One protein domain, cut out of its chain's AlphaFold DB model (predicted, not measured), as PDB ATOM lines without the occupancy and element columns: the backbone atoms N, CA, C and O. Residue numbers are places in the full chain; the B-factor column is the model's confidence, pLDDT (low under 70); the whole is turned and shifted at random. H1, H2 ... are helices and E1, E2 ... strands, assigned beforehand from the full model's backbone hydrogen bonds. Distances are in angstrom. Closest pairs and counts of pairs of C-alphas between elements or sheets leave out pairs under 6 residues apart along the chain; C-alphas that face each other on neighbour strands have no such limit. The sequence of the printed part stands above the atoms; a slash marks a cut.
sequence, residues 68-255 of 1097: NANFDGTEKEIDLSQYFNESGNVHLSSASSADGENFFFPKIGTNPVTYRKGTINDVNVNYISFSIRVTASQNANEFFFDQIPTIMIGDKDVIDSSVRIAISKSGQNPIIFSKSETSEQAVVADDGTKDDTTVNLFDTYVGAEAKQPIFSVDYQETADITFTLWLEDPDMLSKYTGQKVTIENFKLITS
ATOM      1  N   ASN A  68     192.694 196.053 146.228       49.47
ATOM      2  CA  ASN A  68     192.874 195.264 145.002       49.47
ATOM      3  C   ASN A  68     192.761 193.760 145.318       49.47
ATOM      4  O   ASN A  68     193.649 193.207 145.966       49.47
ATOM      5  N   ALA A  69     191.721 193.100 144.811       54.19
ATOM      6  CA  ALA A  69     191.638 191.650 144.663       54.19
ATOM      7  C   ALA A  69     192.067 191.296 143.227       54.19
ATOM      8  O   ALA A  69     191.332 191.524 142.264       54.19
ATOM      9  N   ASN A  70     193.303 190.821 143.057       51.66
ATOM     10  CA  ASN A  70     193.835 190.487 141.737       51.66
ATOM     11  C   ASN A  70     193.529 189.017 141.430       51.66
ATOM     12  O   ASN A  70     194.152 188.138 142.016       51.66
ATOM     13  N   PHE A  71     192.565 188.758 140.544       56.47
ATOM     14  CA  PHE A  71     192.088 187.408 140.264       56.47
ATOM     15  C   PHE A  71     192.866 186.830 139.077       56.47
ATOM     16  O   PHE A  71     192.740 187.267 137.924       56.47
ATOM     17  N   ASP A  72     193.727 185.858 139.364       51.22
ATOM     18  CA  ASP A  72     194.552 185.182 138.364       51.22
ATOM     19  C   ASP A  72     193.904 183.921 137.783       51.22
ATOM     20  O   ASP A  72     194.517 183.249 136.966       51.22
ATOM     21  N   GLY A  73     192.659 183.610 138.156       50.28
ATOM     22  CA  GLY A  73     191.950 182.410 137.708       50.28
ATOM     23  C   GLY A  73     192.322 181.127 138.465       50.28
ATOM     24  O   GLY A  73     191.802 180.069 138.121       50.28
ATOM     25  N   THR A  74     193.192 181.188 139.486       49.34
ATOM     26  CA  THR A  74     193.471 180.047 140.383       49.34
ATOM     27  C   THR A  74     192.826 180.176 141.763       49.34
ATOM     28  O   THR A  74     192.460 179.159 142.361       49.34
ATOM     29  N   GLU A  75     192.624 181.400 142.254       53.09
ATOM     30  CA  GLU A  75     191.737 181.664 143.390       53.09
ATOM     31  C   GLU A  75     190.281 181.430 142.963       53.09
ATOM     32  O   GLU A  75     189.922 181.716 141.830       53.09
ATOM     33  N   LYS A  76     189.454 180.835 143.831       63.81
ATOM     34  CA  LYS A  76     188.039 180.520 143.537       63.81
ATOM     35  C   LYS A  76     187.054 181.303 144.396       63.81
ATOM     36  O   LYS A  76     185.854 181.181 144.179       63.81
ATOM     37  N   GLU A  77     187.553 182.054 145.376       72.50
ATOM     38  CA  GLU A  77     186.764 182.613 146.470       72.50
ATOM     39  C   GLU A  77     187.345 183.959 146.939       72.50
ATOM     40  O   GLU A  77     188.556 184.088 147.102       72.50
ATOM     41  N   ILE A  78     186.478 184.942 147.195       73.44
ATOM     42  CA  ILE A  78     186.770 186.227 147.837       73.44
ATOM     43  C   ILE A  78     185.941 186.298 149.125       73.44
ATOM     44  O   ILE A  78     184.723 186.463 149.066       73.44
ATOM     45  N   ASP A  79     186.583 186.205 150.289       74.69
ATOM     46  CA  ASP A  79     185.912 186.346 151.589       74.69
ATOM     47  C   ASP A  79     185.918 187.809 152.051       74.69
ATOM     48  O   ASP A  79     186.969 188.378 152.359       74.69
ATOM     49  N   LEU A  80     184.736 188.426 152.113       76.06
ATOM     50  CA  LEU A  80     184.555 189.808 152.561       76.06
ATOM     51  C   LEU A  80     183.950 189.894 153.971       76.06
ATOM     52  O   LEU A  80     183.701 190.995 154.464       76.06
ATOM     53  N   SER A  81     183.747 188.766 154.659       71.44
ATOM     54  CA  SER A  81     183.132 188.732 155.995       71.44
ATOM     55  C   SER A  81     183.907 189.593 157.006       71.44
ATOM     56  O   SER A  81     183.326 190.230 157.882       71.44
ATOM     57  N   GLN A  82     185.236 189.661 156.874       64.31
ATOM     58  CA  GLN A  82     186.090 190.452 157.768       64.31
ATOM     59  C   GLN A  82     185.914 191.967 157.590       64.31
ATOM     60  O   GLN A  82     185.989 192.692 158.580       64.31
ATOM     61  N   TYR A  83     185.582 192.450 156.386       64.69
ATOM     62  CA  TYR A  83     185.381 193.883 156.128       64.69
ATOM     63  C   TYR A  83     184.201 194.442 156.926       64.69
ATOM     64  O   TYR A  83     184.286 195.530 157.491       64.69
ATOM     65  N   PHE A  84     183.124 193.668 157.059       64.19
ATOM     66  CA  PHE A  84     181.968 194.065 157.864       64.19
ATOM     67  C   PHE A  84     182.222 193.937 159.377       64.19
ATOM     68  O   PHE A  84     181.672 194.713 160.155       64.19
ATOM     69  N   ASN A  85     183.087 193.011 159.806       58.88
ATOM     70  CA  ASN A  85     183.329 192.725 161.224       58.88
ATOM     71  C   ASN A  85     184.443 193.578 161.864       58.88
ATOM     72  O   ASN A  85     184.367 193.882 163.057       58.88
ATOM     73  N   GLU A  86     185.453 194.005 161.101       52.22
ATOM     74  CA  GLU A  86     186.542 194.874 161.584       52.22
ATOM     75  C   GLU A  86     186.176 196.370 161.584       52.22
ATOM     76  O   GLU A  86     186.884 197.180 162.177       52.22
ATOM     77  N   SER A  87     185.018 196.729 161.019       50.44
ATOM     78  CA  SER A  87     184.497 198.103 160.917       50.44
ATOM     79  C   SER A  87     184.134 198.790 162.251       50.44
ATOM     80  O   SER A  87     183.615 199.897 162.234       50.44
ATOM     81  N   GLY A  88     184.403 198.176 163.411       50.00
ATOM     82  CA  GLY A  88     184.308 198.824 164.727       50.00
ATOM     83  C   GLY A  88     182.891 199.232 165.161       50.00
ATOM     84  O   GLY A  88     182.499 200.374 164.996       50.00
ATOM     85  N   ASN A  89     182.135 198.321 165.794       53.38
ATOM     86  CA  ASN A  89     180.878 198.606 166.527       53.38
ATOM     87  C   ASN A  89     179.915 199.622 165.854       53.38
ATOM     88  O   ASN A  89     179.380 200.506 166.524       53.38
ATOM     89  N   VAL A  90     179.666 199.488 164.549       57.03
ATOM     90  CA  VAL A  90     178.745 200.374 163.820       57.03
ATOM     91  C   VAL A  90     177.297 200.035 164.173       57.03
ATOM     92  O   VAL A  90     176.885 198.875 164.114       57.03
ATOM     93  N   HIS A  91     176.520 201.056 164.525       68.94
ATOM     94  CA  HIS A  91     175.082 200.954 164.760       68.94
ATOM     95  C   HIS A  91     174.332 201.446 163.522       68.94
ATOM     96  O   HIS A  91     174.509 202.609 163.179       68.94
ATOM     97  N   LEU A  92     173.498 200.633 162.863       73.56
ATOM     98  CA  LEU A  92     172.745 201.109 161.689       73.56
ATOM     99  C   LEU A  92     171.624 202.081 162.095       73.56
ATOM    100  O   LEU A  92     170.867 201.825 163.040       73.56
ATOM    101  N   SER A  93     171.518 203.194 161.364       74.44
ATOM    102  CA  SER A  93     170.420 204.161 161.502       74.44
ATOM    103  C   SER A  93     169.250 203.766 160.601       74.44
ATOM    104  O   SER A  93     169.471 203.256 159.507       74.44
ATOM    105  N   SER A  94     168.016 204.059 161.024       82.62
ATOM    106  CA  SER A  94     166.829 203.936 160.169       82.62
ATOM    107  C   SER A  94     166.977 204.831 158.936       82.62
ATOM    108  O   SER A  94     167.079 206.056 159.067       82.62
ATOM    109  N   ALA A  95     167.013 204.221 157.757       85.94
ATOM    110  CA  ALA A  95     167.151 204.889 156.470       85.94
ATOM    111  C   ALA A  95     166.178 204.280 155.458       85.94
ATOM    112  O   ALA A  95     165.596 203.226 155.696       85.94
ATOM    113  N   SER A  96     166.025 204.921 154.311       87.75
ATOM    114  CA  SER A  96     165.390 204.306 153.151       87.75
ATOM    115  C   SER A  96     166.186 204.637 151.899       87.75
ATOM    116  O   SER A  96     166.671 205.764 151.750       87.75
ATOM    117  N   SER A  97     166.386 203.636 151.044       86.50
ATOM    118  CA  SER A  97     167.092 203.786 149.774       86.50
ATOM    119  C   SER A  97     166.520 202.831 148.731       86.50
ATOM    120  O   SER A  97     166.409 201.626 148.971       86.50
ATOM    121  N   ALA A  98     166.154 203.383 147.573       86.69
ATOM    122  CA  ALA A  98     165.623 202.618 146.444       86.69
ATOM    123  C   ALA A  98     166.717 202.080 145.509       86.69
ATOM    124  O   ALA A  98     166.485 201.129 144.774       86.69
ATOM    125  N   ASP A  99     167.899 202.694 145.520       83.56
ATOM    126  CA  ASP A  99     168.991 202.405 144.586       83.56
ATOM    127  C   ASP A  99     170.283 201.968 145.290       83.56
ATOM    128  O   ASP A  99     171.219 201.545 144.625       83.56
ATOM    129  N   GLY A 100     170.354 202.030 146.625       80.00
ATOM    130  CA  GLY A 100     171.565 201.706 147.384       80.00
ATOM    131  C   GLY A 100     172.679 202.755 147.272       80.00
ATOM    132  O   GLY A 100     173.784 202.523 147.766       80.00
ATOM    133  N   GLU A 101     172.397 203.905 146.653       79.62
ATOM    134  CA  GLU A 101     173.322 205.034 146.484       79.62
ATOM    135  C   GLU A 101     172.793 206.308 147.154       79.62
ATOM    136  O   GLU A 101     173.544 207.054 147.789       79.62
ATOM    137  N   ASN A 102     171.489 206.557 147.048       84.12
ATOM    138  CA  ASN A 102     170.806 207.708 147.611       84.12
ATOM    139  C   ASN A 102     170.043 207.292 148.874       84.12
ATOM    140  O   ASN A 102     169.061 206.555 148.814       84.12
ATOM    141  N   PHE A 103     170.493 207.788 150.029       84.81
ATOM    142  CA  PHE A 103     169.932 207.438 151.337       84.81
ATOM    143  C   PHE A 103     169.109 208.581 151.922       84.81
ATOM    144  O   PHE A 103     169.610 209.699 152.063       84.81
ATOM    145  N   PHE A 104     167.873 208.293 152.321       86.19
ATOM    146  CA  PHE A 104     166.940 209.254 152.904       86.19
ATOM    147  C   PHE A 104     166.633 208.895 154.356       86.19
ATOM    148  O   PHE A 104     166.164 207.802 154.664       86.19
ATOM    149  N   PHE A 105     166.892 209.836 155.263       84.81
ATOM    150  CA  PHE A 105     166.738 209.647 156.704       84.81
ATOM    151  C   PHE A 105     165.512 210.410 157.216       84.81
ATOM    152  O   PHE A 105     165.385 211.608 156.931       84.81
ATOM    153  N   PRO A 106     164.617 209.766 157.982       81.19
ATOM    154  CA  PRO A 106     163.432 210.425 158.517       81.19
ATOM    155  C   PRO A 106     163.797 211.490 159.571       81.19
ATOM    156  O   PRO A 106     164.675 211.292 160.416       81.19
ATOM    157  N   LYS A 107     163.131 212.653 159.536       79.38
ATOM    158  CA  LYS A 107     163.304 213.740 160.520       79.38
ATOM    159  C   LYS A 107     162.407 213.522 161.740       79.38
ATOM    160  O   LYS A 107     161.187 213.415 161.622       79.38
ATOM    161  N   ILE A 108     163.007 213.555 162.931       67.38
ATOM    162  CA  ILE A 108     162.303 213.372 164.210       67.38
ATOM    163  C   ILE A 108     161.328 214.542 164.462       67.38
ATOM    164  O   ILE A 108     161.735 215.703 164.447       67.38
ATOM    165  N   GLY A 109     160.053 214.236 164.741       66.12
ATOM    166  CA  GLY A 109     159.059 215.199 165.251       66.12
ATOM    167  C   GLY A 109     158.199 215.937 164.212       66.12
ATOM    168  O   GLY A 109     157.506 216.884 164.582       66.12
ATOM    169  N   THR A 110     158.210 215.522 162.938       59.34
ATOM    170  CA  THR A 110     157.355 216.090 161.871       59.34
ATOM    171  C   THR A 110     156.211 215.136 161.505       59.34
ATOM    172  O   THR A 110     156.412 213.925 161.508       59.34
ATOM    173  N   ASN A 111     155.004 215.659 161.243       60.53
ATOM    174  CA  ASN A 111     153.849 214.863 160.805       60.53
ATOM    175  C   ASN A 111     153.140 215.561 159.618       60.53
ATOM    176  O   ASN A 111     152.639 216.673 159.820       60.53
ATOM    177  N   PRO A 112     153.092 214.966 158.406       62.56
ATOM    178  CA  PRO A 112     153.685 213.674 158.034       62.56
ATOM    179  C   PRO A 112     155.220 213.678 158.137       62.56
ATOM    180  O   PRO A 112     155.841 214.743 158.179       62.56
ATOM    181  N   VAL A 113     155.820 212.486 158.242       68.94
ATOM    182  CA  VAL A 113     157.278 212.315 158.353       68.94
ATOM    183  C   VAL A 113     157.941 212.906 157.109       68.94
ATOM    184  O   VAL A 113     157.650 212.492 155.992       68.94
ATOM    185  N   THR A 114     158.817 213.888 157.303       80.19
ATOM    186  CA  THR A 114     159.652 214.447 156.228       80.19
ATOM    187  C   THR A 114     161.040 213.826 156.268       80.19
ATOM    188  O   THR A 114     161.535 213.470 157.341       80.19
ATOM    189  N   TYR A 115     161.692 213.720 155.114       84.12
ATOM    190  CA  TYR A 115     163.000 213.087 154.989       84.12
ATOM    191  C   TYR A 115     164.087 214.131 154.725       84.12
ATOM    192  O   TYR A 115     163.849 215.329 154.522       84.12
ATOM    193  N   ARG A 116     165.330 213.683 154.828       83.62
ATOM    194  CA  ARG A 116     166.497 214.394 154.317       83.62
ATOM    195  C   ARG A 116     167.419 213.397 153.650       83.62
ATOM    196  O   ARG A 116     167.732 212.364 154.244       83.62
ATOM    197  N   LYS A 117     167.903 213.737 152.469       83.62
ATOM    198  CA  LYS A 117     169.006 213.027 151.847       83.62
ATOM    199  C   LYS A 117     170.249 213.144 152.730       83.62
ATOM    200  O   LYS A 117     170.650 214.247 153.114       83.62
ATOM    201  N   GLY A 118     170.832 212.005 153.085       70.69
ATOM    202  CA  GLY A 118     172.093 211.942 153.816       70.69
ATOM    203  C   GLY A 118     173.220 212.567 152.996       70.69
ATOM    204  O   GLY A 118     173.243 212.480 151.769       70.69
ATOM    205  N   THR A 119     174.167 213.208 153.677       62.47
ATOM    206  CA  THR A 119     175.414 213.685 153.062       62.47
ATOM    207  C   THR A 119     176.599 213.036 153.762       62.47
ATOM    208  O   THR A 119     176.482 212.603 154.903       62.47
ATOM    209  N   ILE A 120     177.761 212.989 153.110       52.44
ATOM    210  CA  ILE A 120     178.935 212.263 153.624       52.44
ATOM    211  C   ILE A 120     179.470 212.787 154.977       52.44
ATOM    212  O   ILE A 120     180.241 212.104 155.637       52.44
ATOM    213  N   ASN A 121     179.048 213.983 155.406       53.41
ATOM    214  CA  ASN A 121     179.457 214.620 156.668       53.41
ATOM    215  C   ASN A 121     178.378 214.541 157.764       53.41
ATOM    216  O   ASN A 121     178.428 215.272 158.756       53.41
ATOM    217  N   ASP A 122     177.353 213.722 157.560       57.41
ATOM    218  CA  ASP A 122     176.175 213.676 158.407       57.41
ATOM    219  C   ASP A 122     176.373 212.757 159.616       57.41
ATOM    220  O   ASP A 122     176.271 211.540 159.546       57.41
ATOM    221  N   VAL A 123     176.631 213.379 160.756       54.75
ATOM    222  CA  VAL A 123     176.903 212.756 162.062       54.75
ATOM    223  C   VAL A 123     175.836 211.791 162.603       54.75
ATOM    224  O   VAL A 123     176.100 211.133 163.593       54.75
ATOM    225  N   ASN A 124     174.627 211.717 162.037       55.62
ATOM    226  CA  ASN A 124     173.546 210.844 162.537       55.62
ATOM    227  C   ASN A 124     173.142 209.754 161.528       55.62
ATOM    228  O   ASN A 124     172.112 209.090 161.689       55.62
ATOM    229  N   VAL A 125     173.928 209.597 160.466       62.19
ATOM    230  CA  VAL A 125     173.677 208.691 159.348       62.19
ATOM    231  C   VAL A 125     174.688 207.553 159.400       62.19
ATOM    232  O   VAL A 125     175.866 207.771 159.155       62.19
ATOM    233  N   ASN A 126     174.219 206.338 159.688       66.81
ATOM    234  CA  ASN A 126     175.069 205.151 159.726       66.81
ATOM    235  C   ASN A 126     174.584 204.101 158.718       66.81
ATOM    236  O   ASN A 126     173.621 203.375 158.977       66.81
ATOM    237  N   TYR A 127     175.287 204.027 157.589       71.69
ATOM    238  CA  TYR A 127     175.309 202.918 156.632       71.69
ATOM    239  C   TYR A 127     176.776 202.515 156.417       71.69
ATOM    240  O   TYR A 127     177.676 203.323 156.646       71.69
ATOM    241  N   ILE A 128     177.040 201.273 156.013       72.19
ATOM    242  CA  ILE A 128     178.407 200.791 155.759       72.19
ATOM    243  C   ILE A 128     178.611 200.754 154.252       72.19
ATOM    244  O   ILE A 128     177.837 200.106 153.562       72.19
ATOM    245  N   SER A 129     179.640 201.424 153.734       73.25
ATOM    246  CA  SER A 129     179.982 201.360 152.311       73.25
ATOM    247  C   SER A 129     181.488 201.241 152.116       73.25
ATOM    248  O   SER A 129     182.258 201.983 152.730       73.25
ATOM    249  N   PHE A 130     181.914 200.296 151.280       70.69
ATOM    250  CA  PHE A 130     183.310 200.120 150.887       70.69
ATOM    251  C   PHE A 130     183.412 199.615 149.448       70.69
ATOM    252  O   PHE A 130     182.489 198.991 148.929       70.69
ATOM    253  N   SER A 131     184.561 199.849 148.816       73.94
ATOM    254  CA  SER A 131     184.826 199.393 147.452       73.94
ATOM    255  C   SER A 131     186.103 198.562 147.380       73.94
ATOM    256  O   SER A 131     187.113 198.896 148.006       73.94
ATOM    257  N   ILE A 132     186.062 197.513 146.565       70.69
ATOM    258  CA  ILE A 132     187.207 196.678 146.194       70.69
ATOM    259  C   ILE A 132     187.465 196.837 144.692       70.69
ATOM    260  O   ILE A 132     186.552 197.155 143.932       70.69
ATOM    261  N   ARG A 133     188.690 196.589 144.239       71.25
ATOM    262  CA  ARG A 133     189.038 196.572 142.814       71.25
ATOM    263  C   ARG A 133     189.319 195.145 142.370       71.25
ATOM    264  O   ARG A 133     190.190 194.498 142.944       71.25
ATOM    265  N   VAL A 134     188.618 194.677 141.344       74.88
ATOM    266  CA  VAL A 134     188.714 193.317 140.801       74.88
ATOM    267  C   VAL A 134     189.356 193.371 139.417       74.88
ATOM    268  O   VAL A 134     188.925 194.139 138.563       74.88
ATOM    269  N   THR A 135     190.402 192.576 139.186       72.81
ATOM    270  CA  THR A 135     191.081 192.480 137.877       72.81
ATOM    271  C   THR A 135     191.019 191.048 137.352       72.81
ATOM    272  O   THR A 135     191.409 190.134 138.075       72.81
ATOM    273  N   ALA A 136     190.565 190.853 136.109       69.25
ATOM    274  CA  ALA A 136     190.466 189.539 135.464       69.25
ATOM    275  C   ALA A 136     191.631 189.316 134.484       69.25
ATOM    276  O   ALA A 136     191.612 189.764 133.337       69.25
ATOM    277  N   SER A 137     192.689 188.642 134.942       61.94
ATOM    278  CA  SER A 137     193.970 188.603 134.215       61.94
ATOM    279  C   SER A 137     194.152 187.429 133.238       61.94
ATOM    280  O   SER A 137     194.999 187.533 132.348       61.94
ATOM    281  N   GLN A 138     193.369 186.343 133.355       59.75
ATOM    282  CA  GLN A 138     193.478 185.147 132.493       59.75
ATOM    283  C   GLN A 138     192.242 184.863 131.622       59.75
ATOM    284  O   GLN A 138     192.413 184.577 130.444       59.75
ATOM    285  N   ASN A 139     191.027 184.980 132.168       60.06
ATOM    286  CA  ASN A 139     189.747 184.777 131.472       60.06
ATOM    287  C   ASN A 139     188.709 185.782 131.992       60.06
ATOM    288  O   ASN A 139     188.929 186.380 133.045       60.06
ATOM    289  N   ALA A 140     187.586 185.949 131.287       68.81
ATOM    290  CA  ALA A 140     186.419 186.627 131.854       68.81
ATOM    291  C   ALA A 140     185.876 185.818 133.044       68.81
ATOM    292  O   ALA A 140     185.868 184.587 132.991       68.81
ATOM    293  N   ASN A 141     185.448 186.500 134.108       72.81
ATOM    294  CA  ASN A 141     184.932 185.860 135.318       72.81
ATOM    295  C   ASN A 141     183.564 186.422 135.700       72.81
ATOM    296  O   ASN A 141     183.335 187.632 135.666       72.81
ATOM    297  N   GLU A 142     182.689 185.521 136.123       80.38
ATOM    298  CA  GLU A 142     181.381 185.808 136.699       80.38
ATOM    299  C   GLU A 142     181.399 185.474 138.191       80.38
ATOM    300  O   GLU A 142     181.958 184.448 138.589       80.38
ATOM    301  N   PHE A 143     180.811 186.347 139.012       82.12
ATOM    302  CA  PHE A 143     180.860 186.243 140.471       82.12
ATOM    303  C   PHE A 143     179.479 185.960 141.070       82.12
ATOM    304  O   PHE A 143     178.491 186.613 140.729       82.12
ATOM    305  N   PHE A 144     179.441 185.016 142.008       84.44
ATOM    306  CA  PHE A 144     178.245 184.523 142.701       84.44
ATOM    307  C   PHE A 144     178.486 184.482 144.210       84.44
ATOM    308  O   PHE A 144     179.636 184.509 144.640       84.44
ATOM    309  N   PHE A 145     177.437 184.383 145.027       87.19
ATOM    310  CA  PHE A 145     177.615 184.113 146.455       87.19
ATOM    311  C   PHE A 145     177.985 182.640 146.658       87.19
ATOM    312  O   PHE A 145     177.400 181.754 146.034       87.19
ATOM    313  N   ASP A 146     178.937 182.368 147.549       82.50
ATOM    314  CA  ASP A 146     179.273 180.995 147.961       82.50
ATOM    315  C   ASP A 146     178.070 180.317 148.636       82.50
ATOM    316  O   ASP A 146     177.686 179.192 148.332       82.50
ATOM    317  N   GLN A 147     177.433 181.067 149.532       85.69
ATOM    318  CA  GLN A 147     176.239 180.693 150.271       85.69
ATOM    319  C   GLN A 147     175.491 181.955 150.708       85.69
ATOM    320  O   GLN A 147     176.017 183.065 150.608       85.69
ATOM    321  N   ILE A 148     174.264 181.797 151.207       88.00
ATOM    322  CA  ILE A 148     173.487 182.917 151.748       88.00
ATOM    323  C   ILE A 148     174.249 183.515 152.950       88.00
ATOM    324  O   ILE A 148     174.497 182.786 153.915       88.00
ATOM    325  N   PRO A 149     174.601 184.817 152.941       87.38
ATOM    326  CA  PRO A 149     175.304 185.437 154.061       87.38
ATOM    327  C   PRO A 149     174.459 185.437 155.339       87.38
ATOM    328  O   PRO A 149     173.251 185.684 155.297       87.38
ATOM    329  N   THR A 150     175.086 185.231 156.496       88.44
ATOM    330  CA  THR A 150     174.418 185.344 157.801       88.44
ATOM    331  C   THR A 150     174.565 186.773 158.308       88.44
ATOM    332  O   THR A 150     175.682 187.235 158.527       88.44
ATOM    333  N   ILE A 151     173.453 187.485 158.504       87.19
ATOM    334  CA  ILE A 151     173.443 188.900 158.901       87.19
ATOM    335  C   ILE A 151     172.866 188.986 160.308       87.19
ATOM    336  O   ILE A 151     171.669 188.805 160.505       87.19
ATOM    337  N   MET A 152     173.701 189.299 161.287       83.38
ATOM    338  CA  MET A 152     173.315 189.364 162.692       83.38
ATOM    339  C   MET A 152     173.169 190.819 163.139       83.38
ATOM    340  O   MET A 152     174.062 191.634 162.907       83.38
ATOM    341  N   ILE A 153     172.075 191.136 163.834       79.50
ATOM    342  CA  ILE A 153     171.912 192.392 164.575       79.50
ATOM    343  C   ILE A 153     171.799 192.078 166.068       79.50
ATOM    344  O   ILE A 153     170.893 191.362 166.508       79.50
ATOM    345  N   GLY A 154     172.738 192.603 166.858       76.56
ATOM    346  CA  GLY A 154     172.978 192.117 168.216       76.56
ATOM    347  C   GLY A 154     173.347 190.630 168.183       76.56
ATOM    348  O   GLY A 154     174.252 190.240 167.457       76.56
ATOM    349  N   ASP A 155     172.602 189.804 168.921       76.50
ATOM    350  CA  ASP A 155     172.779 188.342 168.957       76.50
ATOM    351  C   ASP A 155     171.730 187.585 168.110       76.50
ATOM    352  O   ASP A 155     171.514 186.388 168.308       76.50
ATOM    353  N   LYS A 156     171.008 188.267 167.203       81.19
ATOM    354  CA  LYS A 156     169.912 187.671 166.413       81.19
ATOM    355  C   LYS A 156     170.169 187.747 164.913       81.19
ATOM    356  O   LYS A 156     170.487 188.817 164.406       81.19
ATOM    357  N   ASP A 157     169.934 186.633 164.222       83.56
ATOM    358  CA  ASP A 157     169.957 186.581 162.760       83.56
ATOM    359  C   ASP A 157     168.759 187.341 162.188       83.56
ATOM    360  O   ASP A 157     167.614 187.159 162.621       83.56
ATOM    361  N   VAL A 158     169.033 188.215 161.229       85.31
ATOM    362  CA  VAL A 158     168.019 188.895 160.432       85.31
ATOM    363  C   VAL A 158     167.544 187.900 159.388       85.31
ATOM    364  O   VAL A 158     168.352 187.286 158.702       85.31
ATOM    365  N   ILE A 159     166.233 187.715 159.282       81.75
ATOM    366  CA  ILE A 159     165.602 186.784 158.328       81.75
ATOM    367  C   ILE A 159     164.580 187.487 157.423       81.75
ATOM    368  O   ILE A 159     163.907 186.838 156.631       81.75
ATOM    369  N   ASP A 160     164.447 188.802 157.582       83.75
ATOM    370  CA  ASP A 160     163.522 189.677 156.863       83.75
ATOM    371  C   ASP A 160     164.295 190.632 155.921       83.75
ATOM    372  O   ASP A 160     165.524 190.562 155.814       83.75
ATOM    373  N   SER A 161     163.580 191.514 155.218       85.19
ATOM    374  CA  SER A 161     164.124 192.475 154.245       85.19
ATOM    375  C   SER A 161     164.630 193.778 154.873       85.19
ATOM    376  O   SER A 161     165.036 194.684 154.140       85.19
ATOM    377  N   SER A 162     164.624 193.892 156.211       85.19
ATOM    378  CA  SER A 162     164.967 195.145 156.901       85.19
ATOM    379  C   SER A 162     166.428 195.534 156.693       85.19
ATOM    380  O   SER A 162     166.767 196.705 156.786       85.19
ATOM    381  N   VAL A 163     167.316 194.570 156.440       86.56
ATOM    382  CA  VAL A 163     168.725 194.839 156.135       86.56
ATOM    383  C   VAL A 163     168.986 194.533 154.674       86.56
ATOM    384  O   VAL A 163     168.718 193.424 154.207       86.56
ATOM    385  N   ARG A 164     169.534 195.518 153.964       89.31
ATOM    386  CA  ARG A 164     169.774 195.445 152.524       89.31
ATOM    387  C   ARG A 164     171.247 195.653 152.217       89.31
ATOM    388  O   ARG A 164     171.916 196.447 152.879       89.31
ATOM    389  N   ILE A 165     171.738 194.924 151.218       89.25
ATOM    390  CA  ILE A 165     173.096 195.053 150.686       89.25
ATOM    391  C   ILE A 165     172.994 195.366 149.202       89.25
ATOM    392  O   ILE A 165     172.492 194.548 148.441       89.25
ATOM    393  N   ALA A 166     173.475 196.529 148.787       89.25
ATOM    394  CA  ALA A 166     173.650 196.882 147.390       89.25
ATOM    395  C   ALA A 166     175.071 196.541 146.947       89.25
ATOM    396  O   ALA A 166     176.033 196.842 147.655       89.25
ATOM    397  N   ILE A 167     175.197 195.927 145.773       90.06
ATOM    398  CA  ILE A 167     176.478 195.657 145.120       90.06
ATOM    399  C   ILE A 167     176.444 196.302 143.743       90.06
ATOM    400  O   ILE A 167     175.529 196.033 142.965       90.06
ATOM    401  N   SER A 168     177.426 197.142 143.427       87.19
ATOM    402  CA  SER A 168     177.519 197.806 142.125       87.19
ATOM    403  C   SER A 168     178.911 197.718 141.529       87.19
ATOM    404  O   SER A 168     179.918 197.829 142.227       87.19
ATOM    405  N   LYS A 169     178.969 197.546 140.208       86.00
ATOM    406  CA  LYS A 169     180.176 197.748 139.404       86.00
ATOM    407  C   LYS A 169     180.191 199.195 138.922       86.00
ATOM    408  O   LYS A 169     179.157 199.708 138.506       86.00
ATOM    409  N   SER A 170     181.346 199.855 138.950       79.06
ATOM    410  CA  SER A 170     181.487 201.243 138.490       79.06
ATOM    411  C   SER A 170     180.846 201.458 137.108       79.06
ATOM    412  O   SER A 170     181.238 200.821 136.132       79.06
ATOM    413  N   GLY A 171     179.875 202.374 137.026       76.00
ATOM    414  CA  GLY A 171     179.127 202.678 135.798       76.00
ATOM    415  C   GLY A 171     177.900 201.791 135.534       76.00
ATOM    416  O   GLY A 171     177.243 201.983 134.513       76.00
ATOM    417  N   GLN A 172     177.577 200.854 136.430       83.44
ATOM    418  CA  GLN A 172     176.365 200.032 136.395       83.44
ATOM    419  C   GLN A 172     175.477 200.317 137.609       83.44
ATOM    420  O   GLN A 172     175.970 200.661 138.683       83.44
ATOM    421  N   ASN A 173     174.165 200.142 137.438       83.81
ATOM    422  CA  ASN A 173     173.210 200.297 138.532       83.81
ATOM    423  C   ASN A 173     173.447 199.219 139.608       83.81
ATOM    424  O   ASN A 173     173.693 198.062 139.248       83.81
ATOM    425  N   PRO A 174     173.342 199.555 140.903       86.19
ATOM    426  CA  PRO A 174     173.483 198.577 141.974       86.19
ATOM    427  C   PRO A 174     172.389 197.512 141.953       86.19
ATOM    428  O   PRO A 174     171.224 197.790 141.668       86.19
ATOM    429  N   ILE A 175     172.758 196.288 142.326       90.56
ATOM    430  CA  ILE A 175     171.813 195.209 142.608       90.56
ATOM    431  C   ILE A 175     171.650 195.119 144.120       90.56
ATOM    432  O   ILE A 175     172.631 194.972 144.851       90.56
ATOM    433  N   ILE A 176     170.407 195.220 144.587       90.38
ATOM    434  CA  ILE A 176     170.065 195.203 146.008       90.38
ATOM    435  C   ILE A 176     169.638 193.794 146.405       90.38
ATOM    436  O   ILE A 176     168.772 193.203 145.758       90.38
ATOM    437  N   PHE A 177     170.216 193.287 147.489       91.12
ATOM    438  CA  PHE A 177     169.982 191.958 148.034       91.12
ATOM    439  C   PHE A 177     169.436 192.020 149.460       91.12
ATOM    440  O   PHE A 177     169.835 192.874 150.258       91.12
ATOM    441  N   SER A 178     168.561 191.073 149.799       88.94
ATOM    442  CA  SER A 178     168.145 190.795 151.175       88.94
ATOM    443  C   SER A 178     167.794 189.310 151.363       88.94
ATOM    444  O   SER A 178     167.815 188.520 150.413       88.94
ATOM    445  N   LYS A 179     167.493 188.902 152.603       85.38
ATOM    446  CA  LYS A 179     167.152 187.508 152.939       85.38
ATOM    447  C   LYS A 179     165.706 187.110 152.627       85.38
ATOM    448  O   LYS A 179     165.411 185.919 152.638       85.38
ATOM    449  N   SER A 180     164.824 188.061 152.316       79.38
ATOM    450  CA  SER A 180     163.441 187.786 151.909       79.38
ATOM    451  C   SER A 180     163.049 188.626 150.696       79.38
ATOM    452  O   SER A 180     163.304 189.829 150.677       79.38
ATOM    453  N   GLU A 181     162.397 188.029 149.698       73.31
ATOM    454  CA  GLU A 181     161.890 188.777 148.541       73.31
ATOM    455  C   GLU A 181     160.759 189.702 148.973       73.31
ATOM    456  O   GLU A 181     159.822 189.272 149.650       73.31
ATOM    457  N   THR A 182     160.839 190.967 148.572       67.31
ATOM    458  CA  THR A 182     159.784 191.945 148.835       67.31
ATOM    459  C   THR A 182     159.641 192.873 147.639       67.31
ATOM    460  O   THR A 182     160.634 193.323 147.068       67.31
ATOM    461  N   SER A 183     158.398 193.154 147.258       64.38
ATOM    462  CA  SER A 183     158.044 194.255 146.365       64.38
ATOM    463  C   SER A 183     157.622 195.429 147.245       64.38
ATOM    464  O   SER A 183     156.470 195.510 147.674       64.38
ATOM    465  N   GLU A 184     158.569 196.291 147.591       75.00
ATOM    466  CA  GLU A 184     158.340 197.426 148.487       75.00
ATOM    467  C   GLU A 184     158.642 198.746 147.777       75.00
ATOM    468  O   GLU A 184     159.367 198.780 146.783       75.00
ATOM    469  N   GLN A 185     158.082 199.837 148.303       81.75
ATOM    470  CA  GLN A 185     158.416 201.189 147.866       81.75
ATOM    471  C   GLN A 185     159.397 201.828 148.849       81.75
ATOM    472  O   GLN A 185     159.119 201.876 150.051       81.75
ATOM    473  N   ALA A 186     160.516 202.341 148.343       85.06
ATOM    474  CA  ALA A 186     161.537 203.032 149.130       85.06
ATOM    475  C   ALA A 186     161.513 204.539 148.845       85.06
ATOM    476  O   ALA A 186     161.144 204.969 147.755       85.06
ATOM    477  N   VAL A 187     161.876 205.350 149.837       85.50
ATOM    478  CA  VAL A 187     161.880 206.815 149.738       85.50
ATOM    479  C   VAL A 187     162.976 207.267 148.776       85.50
ATOM    480  O   VAL A 187     164.127 206.857 148.903       85.50
ATOM    481  N   VAL A 188     162.617 208.150 147.845       86.38
ATOM    482  CA  VAL A 188     163.506 208.682 146.795       86.38
ATOM    483  C   VAL A 188     163.650 210.207 146.825       86.38
ATOM    484  O   VAL A 188     164.439 210.765 146.059       86.38
ATOM    485  N   ALA A 189     162.914 210.905 147.698       85.56
ATOM    486  CA  ALA A 189     162.982 212.362 147.826       85.56
ATOM    487  C   ALA A 189     162.752 212.864 149.264       85.56
ATOM    488  O   ALA A 189     162.129 212.205 150.096       85.56
ATOM    489  N   ASP A 190     163.228 214.084 149.544       83.88
ATOM    490  CA  ASP A 190     163.164 214.731 150.867       83.88
ATOM    491  C   ASP A 190     161.729 214.969 151.381       83.88
ATOM    492  O   ASP A 190     161.510 215.118 152.586       83.88
ATOM    493  N   ASP A 191     160.741 215.013 150.487       79.75
ATOM    494  CA  ASP A 191     159.324 215.192 150.821       79.75
ATOM    495  C   ASP A 191     158.606 213.885 151.206       79.75
ATOM    496  O   ASP A 191     157.448 213.934 151.623       79.75
ATOM    497  N   GLY A 192     159.295 212.740 151.124       78.69
ATOM    498  CA  GLY A 192     158.750 211.418 151.436       78.69
ATOM    499  C   GLY A 192     158.146 210.669 150.253       78.69
ATOM    500  O   GLY A 192     157.519 209.632 150.468       78.69
ATOM    501  N   THR A 193     158.343 211.149 149.020       86.31
ATOM    502  CA  THR A 193     158.004 210.399 147.800       86.31
ATOM    503  C   THR A 193     158.705 209.038 147.793       86.31
ATOM    504  O   THR A 193     159.894 208.961 148.113       86.31
ATOM    505  N   LYS A 194     157.976 207.975 147.427       87.56
ATOM    506  CA  LYS A 194     158.484 206.598 147.346       87.56
ATOM    507  C   LYS A 194     158.332 206.041 145.927       87.56
ATOM    508  O   LYS A 194     157.324 206.336 145.292       87.56
ATOM    509  N   ASP A 195     159.280 205.213 145.494       85.69
ATOM    510  CA  ASP A 195     159.254 204.473 144.222       85.69
ATOM    511  C   ASP A 195     159.450 202.970 144.455       85.69
ATOM    512  O   ASP A 195     160.032 202.555 145.463       85.69
ATOM    513  N   ASP A 196     158.971 202.159 143.509       83.00
ATOM    514  CA  ASP A 196     159.136 200.705 143.528       83.00
ATOM    515  C   ASP A 196     160.628 200.337 143.465       83.00
ATOM    516  O   ASP A 196     161.348 200.738 142.548       83.00
ATOM    517  N   THR A 197     161.090 199.537 144.427       82.25
ATOM    518  CA  THR A 197     162.471 199.046 144.479       82.25
ATOM    519  C   THR A 197     162.514 197.540 144.262       82.25
ATOM    520  O   THR A 197     161.737 196.780 144.839       82.25
ATOM    521  N   THR A 198     163.460 197.089 143.440       84.56
ATOM    522  CA  THR A 198     163.683 195.659 143.205       84.56
ATOM    523  C   THR A 198     164.704 195.137 144.210       84.56
ATOM    524  O   THR A 198     165.878 195.496 144.143       84.56
ATOM    525  N   VAL A 199     164.266 194.283 145.137       85.31
ATOM    526  CA  VAL A 199     165.139 193.628 146.122       85.31
ATOM    527  C   VAL A 199     165.231 192.141 145.806       85.31
ATOM    528  O   VAL A 199     164.237 191.421 145.833       85.31
ATOM    529  N   ASN A 200     166.443 191.678 145.526       87.56
ATOM    530  CA  ASN A 200     166.730 190.306 145.136       87.56
ATOM    531  C   ASN A 200     166.955 189.416 146.366       87.56
ATOM    532  O   ASN A 200     167.595 189.818 147.339       87.56
ATOM    533  N   LEU A 201     166.482 188.172 146.298       88.75
ATOM    534  CA  LEU A 201     166.840 187.130 147.260       88.75
ATOM    535  C   LEU A 201     168.283 186.676 147.037       88.75
ATOM    536  O   LEU A 201     168.621 186.272 145.923       88.75
ATOM    537  N   PHE A 202     169.089 186.633 148.104       86.81
ATOM    538  CA  PHE A 202     170.437 186.043 148.054       86.81
ATOM    539  C   PHE A 202     170.442 184.646 147.417       86.81
ATOM    540  O   PHE A 202     171.288 184.371 146.575       86.81
ATOM    541  N   ASP A 203     169.459 183.805 147.754       83.31
ATOM    542  CA  ASP A 203     169.322 182.416 147.282       83.31
ATOM    543  C   ASP A 203     169.373 182.273 145.749       83.31
ATOM    544  O   ASP A 203     169.942 181.328 145.217       83.31
ATOM    545  N   THR A 204     168.864 183.265 145.010       83.88
ATOM    546  CA  THR A 204     168.838 183.226 143.536       83.88
ATOM    547  C   THR A 204     170.200 183.459 142.865       83.88
ATOM    548  O   THR A 204     170.311 183.300 141.645       83.88
ATOM    549  N   TYR A 205     171.228 183.797 143.652       86.00
ATOM    550  CA  TYR A 205     172.595 184.116 143.219       86.00
ATOM    551  C   TYR A 205     173.656 183.259 143.935       86.00
ATOM    552  O   TYR A 205     174.836 183.616 143.937       86.00
ATOM    553  N   VAL A 206     173.250 182.156 144.575       84.00
ATOM    554  CA  VAL A 206     174.143 181.262 145.326       84.00
ATOM    555  C   VAL A 206     174.544 180.046 144.489       84.00
ATOM    556  O   VAL A 206     173.695 179.334 143.955       84.00
ATOM    557  N   GLY A 207     175.847 179.757 144.444       68.38
ATOM    558  CA  GLY A 207     176.382 178.509 143.892       68.38
ATOM    559  C   GLY A 207     176.080 178.260 142.405       68.38
ATOM    560  O   GLY A 207     175.769 179.168 141.639       68.38
ATOM    561  N   ALA A 208     176.174 176.992 141.988       57.31
ATOM    562  CA  ALA A 208     175.992 176.570 140.592       57.31
ATOM    563  C   ALA A 208     174.536 176.653 140.081       57.31
ATOM    564  O   ALA A 208     174.306 176.499 138.884       57.31
ATOM    565  N   GLU A 209     173.565 176.872 140.973       58.94
ATOM    566  CA  GLU A 209     172.142 177.036 140.634       58.94
ATOM    567  C   GLU A 209     171.724 178.512 140.512       58.94
ATOM    568  O   GLU A 209     170.549 178.811 140.283       58.94
ATOM    569  N   ALA A 210     172.677 179.444 140.637       68.25
ATOM    570  CA  ALA A 210     172.433 180.863 140.444       68.25
ATOM    571  C   ALA A 210     171.830 181.138 139.057       68.25
ATOM    572  O   ALA A 210     172.316 180.661 138.029       68.25
ATOM    573  N   LYS A 211     170.764 181.943 139.017       66.62
ATOM    574  CA  LYS A 211     170.070 182.267 137.760       66.62
ATOM    575  C   LYS A 211     170.883 183.199 136.865       66.62
ATOM    576  O   LYS A 211     170.722 183.165 135.649       66.62
ATOM    577  N   GLN A 212     171.709 184.048 137.475       75.81
ATOM    578  CA  GLN A 212     172.558 185.035 136.813       75.81
ATOM    579  C   GLN A 212     173.688 185.486 137.759       75.81
ATOM    580  O   GLN A 212     173.548 185.320 138.976       75.81
ATOM    581  N   PRO A 213     174.800 186.042 137.243       79.44
ATOM    582  CA  PRO A 213     175.885 186.547 138.084       79.44
ATOM    583  C   PRO A 213     175.506 187.831 138.829       79.44
ATOM    584  O   PRO A 213     174.675 188.612 138.368       79.44
ATOM    585  N   ILE A 214     176.161 188.077 139.969       86.62
ATOM    586  CA  ILE A 214     176.072 189.350 140.707       86.62
ATOM    587  C   ILE A 214     176.718 190.459 139.868       86.62
ATOM    588  O   ILE A 214     176.180 191.552 139.741       86.62
ATOM    589  N   PHE A 215     177.883 190.170 139.286       84.81
ATOM    590  CA  PHE A 215     178.555 190.998 138.288       84.81
ATOM    591  C   PHE A 215     179.548 190.146 137.487       84.81
ATOM    592  O   PHE A 215     179.962 189.067 137.924       84.81
ATOM    593  N   SER A 216     179.957 190.656 136.328       83.38
ATOM    594  CA  SER A 216     181.013 190.078 135.497       83.38
ATOM    595  C   SER A 216     182.186 191.046 135.334       83.38
ATOM    596  O   SER A 216     182.028 192.275 135.359       83.38
ATOM    597  N   VAL A 217     183.384 190.487 135.177       75.94
ATOM    598  CA  VAL A 217     184.609 191.221 134.839       75.94
ATOM    599  C   VAL A 217     185.222 190.562 133.611       75.94
ATOM    600  O   VAL A 217     185.601 189.387 133.654       75.94
ATOM    601  N   ASP A 218     185.286 191.312 132.514       77.06
ATOM    602  CA  ASP A 218     185.767 190.815 131.229       77.06
ATOM    603  C   ASP A 218     187.282 190.583 131.246       77.06
ATOM    604  O   ASP A 218     188.021 191.126 132.068       77.06
ATOM    605  N   TYR A 219     187.777 189.772 130.311       73.81
ATOM    606  CA  TYR A 219     189.209 189.502 130.195       73.81
ATOM    607  C   TYR A 219     190.021 190.799 130.002       73.81
ATOM    608  O   TYR A 219     189.749 191.583 129.095       73.81
ATOM    609  N   GLN A 220     191.046 190.990 130.841       71.69
ATOM    610  CA  GLN A 220     191.876 192.200 130.967       71.69
ATOM    611  C   GLN A 220     191.150 193.458 131.466       71.69
ATOM    612  O   GLN A 220     191.737 194.543 131.479       71.69
ATOM    613  N   GLU A 221     189.910 193.331 131.932       78.25
ATOM    614  CA  GLU A 221     189.203 194.418 132.593       78.25
ATOM    615  C   GLU A 221     189.655 194.553 134.058       78.25
ATOM    616  O   GLU A 221     189.945 193.576 134.758       78.25
ATOM    617  N   THR A 222     189.713 195.799 134.528       79.12
ATOM    618  CA  THR A 222     189.820 196.150 135.946       79.12
ATOM    619  C   THR A 222     188.572 196.929 136.338       79.12
ATOM    620  O   THR A 222     188.327 198.005 135.794       79.12
ATOM    621  N   ALA A 223     187.796 196.389 137.272       76.81
ATOM    622  CA  ALA A 223     186.511 196.928 137.690       76.81
ATOM    623  C   ALA A 223     186.514 197.292 139.180       76.81
ATOM    624  O   ALA A 223     186.972 196.511 140.014       76.81
ATOM    625  N   ASP A 224     185.963 198.457 139.519       79.25
ATOM    626  CA  ASP A 224     185.720 198.853 140.908       79.25
ATOM    627  C   ASP A 224     184.318 198.380 141.323       79.25
ATOM    628  O   ASP A 224     183.327 198.724 140.672       79.25
ATOM    629  N   ILE A 225     184.245 197.578 142.386       81.12
ATOM    630  CA  ILE A 225     183.013 196.989 142.920       81.12
ATOM    631  C   ILE A 225     182.730 197.591 144.295       81.12
ATOM    632  O   ILE A 225     183.573 197.517 145.190       81.12
ATOM    633  N   THR A 226     181.553 198.181 144.470       80.25
ATOM    634  CA  THR A 226     181.127 198.845 145.706       80.25
ATOM    635  C   THR A 226     180.052 198.028 146.405       80.25
ATOM    636  O   THR A 226     179.109 197.569 145.770       80.25
ATOM    637  N   PHE A 227     180.201 197.867 147.716       81.81
ATOM    638  CA  PHE A 227     179.269 197.181 148.599       81.81
ATOM    639  C   PHE A 227     178.712 198.192 149.589       81.81
ATOM    640  O   PHE A 227     179.486 198.854 150.283       81.81
ATOM    641  N   THR A 228     177.389 198.286 149.686       81.19
ATOM    642  CA  THR A 228     176.715 199.214 150.597       81.19
ATOM    643  C   THR A 228     175.631 198.502 151.396       81.19
ATOM    644  O   THR A 228     174.706 197.939 150.826       81.19
ATOM    645  N   LEU A 229     175.727 198.540 152.722       83.88
ATOM    646  CA  LEU A 229     174.806 197.931 153.679       83.88
ATOM    647  C   LEU A 229     174.059 199.015 154.460       83.88
ATOM    648  O   LEU A 229     174.685 199.904 155.043       83.88
ATOM    649  N   TRP A 230     172.738 198.888 154.560       83.56
ATOM    650  CA  TRP A 230     171.911 199.772 155.383       83.56
ATOM    651  C   TRP A 230     170.706 199.053 155.997       83.56
ATOM    652  O   TRP A 230     170.382 197.919 155.642       83.56
ATOM    653  N   LEU A 231     170.056 199.739 156.943       86.62
ATOM    654  CA  LEU A 231     168.787 199.333 157.538       86.62
ATOM    655  C   LEU A 231     167.649 200.085 156.833       86.62
ATOM    656  O   LEU A 231     167.532 201.302 156.989       86.62
ATOM    657  N   GLU A 232     166.831 199.363 156.072       87.75
ATOM    658  CA  GLU A 232     165.604 199.870 155.462       87.75
ATOM    659  C   GLU A 232     164.498 199.950 156.523       87.75
ATOM    660  O   GLU A 232     163.893 198.951 156.908       87.75
ATOM    661  N   ASP A 233     164.258 201.155 157.028       83.50
ATOM    662  CA  ASP A 233     163.251 201.453 158.047       83.50
ATOM    663  C   ASP A 233     162.751 202.907 157.905       83.50
ATOM    664  O   ASP A 233     163.061 203.768 158.735       83.50
ATOM    665  N   PRO A 234     161.994 203.229 156.838       75.19
ATOM    666  CA  PRO A 234     161.535 204.594 156.561       75.19
ATOM    667  C   PRO A 234     160.638 205.184 157.658       75.19
ATOM    668  O   PRO A 234     160.560 206.408 157.770       75.19
ATOM    669  N   ASP A 235     159.973 204.338 158.448       72.56
ATOM    670  CA  ASP A 235     158.958 204.736 159.427       72.56
ATOM    671  C   ASP A 235     159.471 204.692 160.884       72.56
ATOM    672  O   ASP A 235     158.711 204.965 161.814       72.56
ATOM    673  N   MET A 236     160.762 204.385 161.099       70.75
ATOM    674  CA  MET A 236     161.379 204.206 162.427       70.75
ATOM    675  C   MET A 236     160.671 203.145 163.297       70.75
ATOM    676  O   MET A 236     160.552 203.296 164.517       70.75
ATOM    677  N   LEU A 237     160.153 202.085 162.674       65.81
ATOM    678  CA  LEU A 237     159.385 201.024 163.334       65.81
ATOM    679  C   LEU A 237     160.250 199.813 163.696       65.81
ATOM    680  O   LEU A 237     159.827 198.952 164.475       65.81
ATOM    681  N   SER A 238     161.453 199.725 163.128       68.38
ATOM    682  CA  SER A 238     162.337 198.583 163.299       68.38
ATOM    683  C   SER A 238     162.884 198.487 164.721       68.38
ATOM    684  O   SER A 238     163.411 199.436 165.299       68.38
ATOM    685  N   LYS A 239     162.865 197.270 165.278       70.88
ATOM    686  CA  LYS A 239     163.559 196.965 166.539       70.88
ATOM    687  C   LYS A 239     165.085 197.054 166.403       70.88
ATOM    688  O   LYS A 239     165.760 197.058 167.425       70.88
ATOM    689  N   TYR A 240     165.628 197.045 165.182       74.75
ATOM    690  CA  TYR A 240     167.061 196.920 164.901       74.75
ATOM    691  C   TYR A 240     167.821 198.256 164.915       74.75
ATOM    692  O   TYR A 240     169.051 198.253 164.967       74.75
ATOM    693  N   THR A 241     167.116 199.388 164.903       74.88
ATOM    694  CA  THR A 241     167.718 200.727 164.876       74.88
ATOM    695  C   THR A 241     168.645 200.951 166.060       74.88
ATOM    696  O   THR A 241     168.289 200.692 167.212       74.88
ATOM    697  N   GLY A 242     169.850 201.452 165.788       70.00
ATOM    698  CA  GLY A 242     170.823 201.726 166.838       70.00
ATOM    699  C   GLY A 242     171.425 200.466 167.467       70.00
ATOM    700  O   GLY A 242     171.986 200.558 168.554       70.00
ATOM    701  N   GLN A 243     171.339 199.293 166.829       74.81
ATOM    702  CA  GLN A 243     172.004 198.059 167.272       74.81
ATOM    703  C   GLN A 243     173.212 197.709 166.392       74.81
ATOM    704  O   GLN A 243     173.288 198.109 165.231       74.81
ATOM    705  N   LYS A 244     174.166 196.960 166.963       75.94
ATOM    706  CA  LYS A 244     175.389 196.514 166.279       75.94
ATOM    707  C   LYS A 244     175.068 195.472 165.209       75.94
ATOM    708  O   LYS A 244     174.271 194.576 165.478       75.94
ATOM    709  N   VAL A 245     175.749 195.542 164.066       77.12
ATOM    710  CA  VAL A 245     175.619 194.571 162.965       77.12
ATOM    711  C   VAL A 245     176.914 193.787 162.762       77.12
ATOM    712  O   VAL A 245     177.998 194.362 162.842       77.12
ATOM    713  N   THR A 246     176.805 192.483 162.506       79.25
ATOM    714  CA  THR A 246     177.911 191.605 162.086       79.25
ATOM    715  C   THR A 246     177.459 190.711 160.941       79.25
ATOM    716  O   THR A 246     176.315 190.257 160.933       79.25
ATOM    717  N   ILE A 247     178.345 190.447 159.980       81.62
ATOM    718  CA  ILE A 247     178.042 189.589 158.828       81.62
ATOM    719  C   ILE A 247     179.054 188.450 158.776       81.62
ATOM    720  O   ILE A 247     180.265 188.669 158.819       81.62
ATOM    721  N   GLU A 248     178.550 187.227 158.679       83.44
ATOM    722  CA  GLU A 248     179.340 186.016 158.489       83.44
ATOM    723  C   GLU A 248     179.042 185.415 157.112       83.44
ATOM    724  O   GLU A 248     177.958 185.611 156.558       83.44
ATOM    725  N   ASN A 249     179.994 184.655 156.566       83.12
ATOM    726  CA  ASN A 249     179.851 183.945 155.291       83.12
ATOM    727  C   ASN A 249     179.555 184.846 154.078       83.12
ATOM    728  O   ASN A 249     178.936 184.404 153.114       83.12
ATOM    729  N   PHE A 250     180.007 186.101 154.098       85.06
ATOM    730  CA  PHE A 250     179.892 186.986 152.941       85.06
ATOM    731  C   PHE A 250     181.059 186.723 151.986       85.06
ATOM    732  O   PHE A 250     182.083 187.408 152.018       85.06
ATOM    733  N   LYS A 251     180.910 185.674 151.176       82.25
ATOM    734  CA  LYS A 251     181.934 185.152 150.267       82.25
ATOM    735  C   LYS A 251     181.434 185.160 148.829       82.25
ATOM    736  O   LYS A 251     180.288 184.782 148.578       82.25
ATOM    737  N   LEU A 252     182.296 185.560 147.899       81.88
ATOM    738  CA  LEU A 252     182.035 185.512 146.461       81.88
ATOM    739  C   LEU A 252     182.865 184.412 145.804       81.88
ATOM    740  O   LEU A 252     184.049 184.308 146.101       81.88
ATOM    741  N   ILE A 253     182.286 183.638 144.891       75.62
ATOM    742  CA  ILE A 253     182.963 182.568 144.146       75.62
ATOM    743  C   ILE A 253     182.802 182.736 142.635       75.62
ATOM    744  O   ILE A 253     181.865 183.387 142.171       75.62
ATOM    745  N   THR A 254     183.690 182.102 141.868       71.06
ATOM    746  CA  THR A 254     183.590 181.978 140.403       71.06
ATOM    747  C   THR A 254     183.277 180.526 140.022       71.06
ATOM    748  O   THR A 254     184.032 179.628 140.406       71.06
ATOM    749  N   SER A 255     182.198 180.261 139.274       57.72
ATOM    750  CA  SER A 255     181.796 178.895 138.871       57.72
ATOM    751  C   SER A 255     181.770 178.688 137.353       57.72
ATOM    752  O   SER A 255     181.316 179.562 136.623       57.72
TER     753      SER A 255
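This is residues 68 to 255 of the 1097 residues of the protein "CBM26 domain-containing protein" of Ruminococcus sp (UniProt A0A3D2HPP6). A long, strongly twisted sheet of seven strands runs through the domain, and a smaller sheet, E2, E15, E6 and E12, covers part of one face, a loose and only partly face-to-face sandwich. The pair E7 and E14 extends this second layer, E14 running on into E15, while the hairpin E3 and E4 lies at one end of the long axis and E1 near the other. The order along the chain is E1 E2 H1 E3 E4 E5 E6 E7 E8 E9 E10 E11 H2 E12 E13 E14 E15; the large sheet, E1 E5 E13 E8 E9 E11 E10, is mixed, and the other three are antiparallel. The class is mostly strand, though under half of the 188 printed residues are in named elements. The whole is compact, with a radius of gyration of the C-alphas of 16.9 A and spans of 57 by 34 by 31 A.

In the large sheet, E13 is residues 222 to 232, 31.3 A long, ending with C-alpha 232 at (165.604, 199.870, 155.462). Its fellow strands are E5, residues 128 to 136, 26.2 A; E8, 163 to 169, 20.5 A; E11, 194 to 201, 21.2 A; E10, 182 to 187, 15.0 A; E9, 175 to 178; and E1, 68 to 71, which begins with C-alpha 68 at (192.874, 195.264, 145.002). The smaller sheet has E2, 77 to 79; E15, 251 to 253; E6, 141 to 145, 13.4 A; and E12, 215 to 217. E3 is 104 to 106, E4 115 to 117, E7 150 to 153 and E14 245 to 248. H1 is residues 81 to 85 and H2 202 to 205.

E5 and E13 are antiparallel neighbours, with N 132 and O 225 2.8 A apart. E13 and E8 are antiparallel, with N 166 and O 228 at 2.8 A. E8 and E9 form a hairpin, with N 167 and O 175 at 2.9 A. E9 and E11 are parallel, with N 200 and O 176 at 2.8 A. In the smaller sheet, staggered E6 pairs with E12 over residues 141 to 143, N 141 and O 217 being 2.9 A apart, and with E15 over 144 to 145, N 144 and O 253 also 2.9 A apart. The closest C-alphas of E5 and E12, Ala 136 and Val 217, are 6.1 A apart. H1 only grazes the large sheet, and H2 only grazes both this sheet and the smaller one. H1 has its O i to N i+4 pair within hydrogen-bond range; H2 is too short for one.

The C-alphas farthest apart, of Asn 111 and Gln 138, are 57.1 A apart. The printed part has no cut. The links H1 to E3 and E13 to E14 are long, with 18 and 12 residues. Mean pLDDT of the printed part is 75.8; 48 residues are under 70, among them 68 to 76 and 82 to 91.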